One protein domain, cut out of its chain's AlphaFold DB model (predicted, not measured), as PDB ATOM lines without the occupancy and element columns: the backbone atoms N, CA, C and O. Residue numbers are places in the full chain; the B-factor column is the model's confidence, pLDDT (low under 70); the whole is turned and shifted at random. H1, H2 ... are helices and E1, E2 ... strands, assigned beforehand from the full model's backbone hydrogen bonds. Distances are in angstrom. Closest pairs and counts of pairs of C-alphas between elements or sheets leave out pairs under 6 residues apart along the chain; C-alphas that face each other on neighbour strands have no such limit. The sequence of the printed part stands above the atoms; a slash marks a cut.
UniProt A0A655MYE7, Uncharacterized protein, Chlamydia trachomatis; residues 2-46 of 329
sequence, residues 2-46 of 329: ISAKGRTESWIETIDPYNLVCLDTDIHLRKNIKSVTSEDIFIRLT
ATOM      1  N   ILE A   2      -2.291   9.179  26.140       72.06
ATOM      2  CA  ILE A   2      -3.591   8.750  26.682       72.06
ATOM      3  C   ILE A   2      -3.323   8.077  28.039       72.06
ATOM      4  O   ILE A   2      -2.391   7.283  28.144       72.06
ATOM      5  N   SER A   3      -4.083   8.422  29.084       71.12
ATOM      6  CA  SER A   3      -3.884   7.905  30.449       71.12
ATOM      7  C   SER A   3      -5.174   7.328  31.023       71.12
ATOM      8  O   SER A   3      -6.223   7.968  30.978       71.12
ATOM      9  N   ALA A   4      -5.070   6.140  31.621       73.38
ATOM     10  CA  ALA A   4      -6.164   5.469  32.325       73.38
ATOM     11  C   ALA A   4      -6.316   5.928  33.791       73.38
ATOM     12  O   ALA A   4      -7.184   5.444  34.517       73.38
ATOM     13  N   LYS A   5      -5.458   6.843  34.268       76.00
ATOM     14  CA  LYS A   5      -5.425   7.262  35.676       76.00
ATOM     15  C   LYS A   5      -6.740   7.944  36.074       76.00
ATOM     16  O   LYS A   5      -7.067   9.003  35.548       76.00
ATOM     17  N   GLY A   6      -7.454   7.359  37.038       74.81
ATOM     18  CA  GLY A   6      -8.712   7.892  37.581       74.81
ATOM     19  C   GLY A   6      -9.979   7.464  36.834       74.81
ATOM     20  O   GLY A   6     -11.061   7.894  37.224       74.81
ATOM     21  N   ARG A   7      -9.876   6.621  35.796       77.81
ATOM     22  CA  ARG A   7     -11.049   6.046  35.121       77.81
ATOM     23  C   ARG A   7     -11.432   4.708  35.750       77.81
ATOM     24  O   ARG A   7     -10.568   3.877  36.013       77.81
ATOM     25  N   THR A   8     -12.726   4.514  35.986       72.50
ATOM     26  CA  THR A   8     -13.295   3.304  36.609       72.50
ATOM     27  C   THR A   8     -14.228   2.527  35.681       72.50
ATOM     28  O   THR A   8     -14.590   1.399  35.995       72.50
ATOM     29  N   GLU A   9     -14.594   3.101  34.532       77.75
ATOM     30  CA  GLU A   9     -15.497   2.510  33.539       77.75
ATOM     31  C   GLU A   9     -14.860   2.509  32.143       77.75
ATOM     32  O   GLU A   9     -13.887   3.224  31.896       77.75
ATOM     33  N   SER A  10     -15.402   1.688  31.237       82.00
ATOM     34  CA  SER A  10     -14.969   1.640  29.834       82.00
ATOM     35  C   SER A  10     -15.270   2.964  29.130       82.00
ATOM     36  O   SER A  10     -16.287   3.594  29.412       82.00
ATOM     37  N   TRP A  11     -14.411   3.387  28.205       83.88
ATOM     38  CA  TRP A  11     -14.576   4.666  27.516       83.88
ATOM     39  C   TRP A  11     -14.114   4.615  26.063       83.88
ATOM     40  O   TRP A  11     -13.412   3.696  25.646       83.88
ATOM     41  N   ILE A  12     -14.507   5.635  25.306       81.44
ATOM     42  CA  ILE A  12     -14.052   5.873  23.938       81.44
ATOM     43  C   ILE A  12     -13.061   7.030  23.982       81.44
ATOM     44  O   ILE A  12     -13.370   8.078  24.552       81.44
ATOM     45  N   GLU A  13     -11.867   6.832  23.434       80.88
ATOM     46  CA  GLU A  13     -10.858   7.875  23.297       80.88
ATOM     47  C   GLU A  13     -10.690   8.236  21.820       80.88
ATOM     48  O   GLU A  13     -10.324   7.393  21.000       80.88
ATOM     49  N   THR A  14     -10.920   9.502  21.494       79.12
ATOM     50  CA  THR A  14     -10.633  10.060  20.171       79.12
ATOM     51  C   THR A  14      -9.225  10.653  20.192       79.12
ATOM     52  O   THR A  14      -8.917  11.450  21.077       79.12
ATOM     53  N   ILE A  15      -8.353  10.277  19.246       78.69
ATOM     54  CA  ILE A  15      -6.996  10.840  19.182       78.69
ATOM     55  C   ILE A  15      -7.063  12.240  18.577       78.69
ATOM     56  O   ILE A  15      -7.406  12.430  17.411       78.69
ATOM     57  N   ASP A  16      -6.646  13.221  19.364       75.38
ATOM     58  CA  ASP A  16      -6.545  14.614  18.969       75.38
ATOM     59  C   ASP A  16      -5.069  15.083  18.875       75.38
ATOM     60  O   ASP A  16      -4.132  14.370  19.267       75.38
ATOM     61  N   PRO A  17      -4.807  16.303  18.362       75.75
ATOM     62  CA  PRO A  17      -3.455  16.863  18.315       75.75
ATOM     63  C   PRO A  17      -2.758  17.006  19.685       75.75
ATOM     64  O   PRO A  17      -1.531  17.100  19.730       75.75
ATOM     65  N   TYR A  18      -3.497  17.034  20.801       75.56
ATOM     66  CA  TYR A  18      -2.946  17.089  22.160       75.56
ATOM     67  C   TYR A  18      -2.448  15.726  22.645       75.56
ATOM     68  O   TYR A  18      -1.581  15.669  23.527       75.56
ATOM     69  N   ASN A  19      -2.935  14.627  22.064       75.12
ATOM     70  CA  ASN A  19      -2.446  13.293  22.379       75.12
ATOM     71  C   ASN A  19      -1.083  12.981  21.732       75.12
ATOM     72  O   ASN A  19      -0.388  12.092  22.240       75.12
ATOM     73  N   LEU A  20      -0.678  13.718  20.688       77.00
ATOM     74  CA  LEU A  20       0.572  13.520  19.946       77.00
ATOM     75  C   LEU A  20       1.809  13.977  20.736       77.00
ATOM     76  O   LEU A  20       1.828  15.048  21.343       77.00
ATOM     77  N   VAL A  21       2.872  13.173  20.691       77.31
ATOM     78  CA  VAL A  21       4.169  13.475  21.315       77.31
ATOM     79  C   VAL A  21       5.248  13.395  20.238       77.31
ATOM     80  O   VAL A  21       5.350  12.379  19.555       77.31
ATOM     81  N   CYS A  22       6.034  14.464  20.071       74.12
ATOM     82  CA  CYS A  22       7.211  14.451  19.201       74.12
ATOM     83  C   CYS A  22       8.428  14.024  20.013       74.12
ATOM     84  O   CYS A  22       8.628  14.533  21.115       74.12
ATOM     85  N   LEU A  23       9.234  13.114  19.470       77.25
ATOM     86  CA  LEU A  23      10.530  12.750  20.054       77.25
ATOM     87  C   LEU A  23      11.642  13.736  19.654       77.25
ATOM     88  O   LEU A  23      12.707  13.717  20.260       77.25
ATOM     89  N   ASP A  24      11.379  14.593  18.664       75.69
ATOM     90  CA  ASP A  24      12.259  15.672  18.224       75.69
ATOM     91  C   ASP A  24      11.830  16.992  18.888       75.69
ATOM     92  O   ASP A  24      10.677  17.423  18.770       75.69
ATOM     93  N   THR A  25      12.746  17.621  19.623       70.38
ATOM     94  CA  THR A  25      12.480  18.849  20.382       70.38
ATOM     95  C   THR A  25      12.329  20.090  19.504       70.38
ATOM     96  O   THR A  25      11.729  21.065  19.961       70.38
ATOM     97  N   ASP A  26      12.805  20.050  18.258       72.19
ATOM     98  CA  ASP A  26      12.787  21.201  17.349       72.19
ATOM     99  C   ASP A  26      11.460  21.319  16.576       72.19
ATOM    100  O   ASP A  26      11.140  22.363  15.998       72.19
ATOM    101  N   ILE A  27      10.627  20.271  16.606       68.62
ATOM    102  CA  ILE A  27       9.343  20.219  15.901       68.62
ATOM    103  C   ILE A  27       8.178  20.439  16.873       68.62
ATOM    104  O   ILE A  27       7.721  19.555  17.600       68.62
ATOM    105  N   HIS A  28       7.586  21.630  16.812       66.19
ATOM    106  CA  HIS A  28       6.369  21.946  17.559       66.19
ATOM    107  C   HIS A  28       5.101  21.452  16.842       66.19
ATOM    108  O   HIS A  28       4.400  22.222  16.181       66.19
ATOM    109  N   LEU A  29       4.755  20.172  17.032       69.88
ATOM    110  CA  LEU A  29       3.576  19.527  16.421       69.88
ATOM    111  C   LEU A  29       2.264  20.309  16.618       69.88
ATOM    112  O   LEU A  29       1.452  20.402  15.699       69.88
ATOM    113  N   ARG A  30       2.088  20.948  17.783       68.19
ATOM    114  CA  ARG A  30       0.871  21.700  18.148       68.19
ATOM    115  C   ARG A  30       0.592  22.925  17.276       68.19
ATOM    116  O   ARG A  30      -0.544  23.381  17.235       68.19
ATOM    117  N   LYS A  31       1.611  23.489  16.620       68.62
ATOM    118  CA  LYS A  31       1.448  24.654  15.735       68.62
ATOM    119  C   LYS A  31       1.223  24.256  14.274       68.62
ATOM    120  O   LYS A  31       0.676  25.049  13.514       68.62
ATOM    121  N   ASN A  32       1.619  23.038  13.900       69.00
ATOM    122  CA  ASN A  32       1.709  22.613  12.502       69.00
ATOM    123  C   ASN A  32       0.622  21.607  12.092       69.00
ATOM    124  O   ASN A  32       0.322  21.498  10.905       69.00
ATOM    125  N   ILE A  33      -0.004  20.902  13.041       72.75
ATOM    126  CA  ILE A  33      -1.080  19.940  12.765       72.75
ATOM    127  C   ILE A  33      -2.432  20.575  13.105       72.75
ATOM    128  O   ILE A  33      -2.731  20.828  14.269       72.75
ATOM    129  N   LYS A  34      -3.252  20.834  12.077       70.06
ATOM    130  CA  LYS A  34      -4.581  21.463  12.219       70.06
ATOM    131  C   LYS A  34      -5.700  20.473  12.555       70.06
ATOM    132  O   LYS A  34      -6.685  20.868  13.165       70.06
ATOM    133  N   SER A  35      -5.555  19.209  12.165       72.38
ATOM    134  CA  SER A  35      -6.525  18.146  12.440       72.38
ATOM    135  C   SER A  35      -5.832  16.787  12.431       72.38
ATOM    136  O   SER A  35      -4.964  16.549  11.591       72.38
ATOM    137  N   VAL A  36      -6.245  15.902  13.333       76.00
ATOM    138  CA  VAL A  36      -5.871  14.484  13.341       76.00
ATOM    139  C   VAL A  36      -7.136  13.696  13.035       76.00
ATOM    140  O   VAL A  36      -8.155  13.894  13.690       76.00
ATOM    141  N   THR A  37      -7.087  12.851  12.014       75.38
ATOM    142  CA  THR A  37      -8.110  11.834  11.759       75.38
ATOM    143  C   THR A  37      -7.596  10.510  12.289       75.38
ATOM    144  O   THR A  37      -6.637   9.962  11.745       75.38
ATOM    145  N   SER A  38      -8.231  10.015  13.344       74.88
ATOM    146  CA  SER A  38      -8.035   8.674  13.877       74.88
ATOM    147  C   SER A  38      -9.376   7.969  13.979       74.88
ATOM    148  O   SER A  38     -10.406   8.616  14.157       74.88
ATOM    149  N   GLU A  39      -9.350   6.646  13.942       79.44
ATOM    150  CA  GLU A  39     -10.483   5.859  14.413       79.44
ATOM    151  C   GLU A  39     -10.599   5.996  15.938       79.44
ATOM    152  O   GLU A  39      -9.592   6.148  16.638       79.44
ATOM    153  N   ASP A  40     -11.832   5.992  16.442       78.94
ATOM    154  CA  ASP A  40     -12.099   6.016  17.877       78.94
ATOM    155  C   ASP A  40     -11.565   4.737  18.536       78.94
ATOM    156  O   ASP A  40     -11.842   3.620  18.089       78.94
ATOM    157  N   ILE A  41     -10.811   4.892  19.626       79.38
ATOM    158  CA  ILE A  41     -10.276   3.764  20.387       79.38
ATOM    159  C   ILE A  41     -11.239   3.434  21.520       79.38
ATOM    160  O   ILE A  41     -11.413   4.209  22.461       79.38
ATOM    161  N   PHE A  42     -11.823   2.241  21.472       79.12
ATOM    162  CA  PHE A  42     -12.646   1.707  22.552       79.12
ATOM    163  C   PHE A  42     -11.759   1.041  23.604       79.12
ATOM    164  O   PHE A  42     -11.149   0.002  23.351       79.12
ATOM    165  N   ILE A  43     -11.703   1.619  24.803       80.81
ATOM    166  CA  ILE A  43     -10.928   1.089  25.924       80.81
ATOM    167  C   ILE A  43     -11.887   0.438  26.919       80.81
ATOM    168  O   ILE A  43     -12.640   1.111  27.625       80.81
ATOM    169  N   ARG A  44     -11.852  -0.898  26.974       78.62
ATOM    170  CA  ARG A  44     -12.651  -1.697  27.905       78.62
ATOM    171  C   ARG A  44     -11.856  -1.996  29.174       78.62
ATOM    172  O   ARG A  44     -10.820  -2.653  29.113       78.62
ATOM    173  N   LEU A  45     -12.359  -1.545  30.322       80.25
ATOM    174  CA  LEU A  45     -11.811  -1.922  31.626       80.25
ATOM    175  C   LEU A  45     -12.447  -3.232  32.088       80.25
ATOM    176  O   LEU A  45     -13.669  -3.365  32.115       80.25
ATOM    177  N   THR A  46     -11.614  -4.194  32.462       81.88
ATOM    178  CA  THR A  46     -12.032  -5.516  32.940       81.88
ATOM    179  C   THR A  46     -11.206  -5.919  34.155       81.88
ATOM    180  O   THR A  46     -10.077  -5.463  34.345       81.88
TER     181      THR A  46
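This is residues 2 to 46 of the 329 residues of an uncharacterized protein of Chlamydia trachomatis (UniProt A0A655MYE7). This is a long, open loop of chain with little regular structure, pinched together by the short strands E1 and E2, with the small helix H1 toward the far end, where residues 23 to 28 stick out. The printed part has 45 residues, only 10 of them in named elements, in the order E1, H1, E2; the class is mixed. E1 and E2 make an antiparallel sheet. The whole is loose, radius of gyration of the C-alphas 13.3 A, and spans 39 by 20 by 12 A.

Find C-alpha 11 at (-14.576, 4.666, 27.516); there E1, residues 11 to 13, begins, 6.5 A long. H1, residues 29 to 32, measures 5.3 A. E2, residues 41 to 43, runs 6.2 A to C-alpha 43 at (-10.928, 1.089, 25.924).

E1 and E2 are antiparallel at 149 degrees; N 13 and O 41 are 2.8 A apart, within hydrogen-bond range. C-alphas 12 and 42 face each other at 4.6 A. H1 is too short for an O i to N i+4 pair; its one O i to N i+3 pair is within range.

The C-alphas of Asp 26 and Thr 46, the two farthest apart, are 39.7 A apart. The printed part has no cut. The link from E1 to H1, 15 residues, is long. In this model residues 27 to 32 are under pLDDT 70.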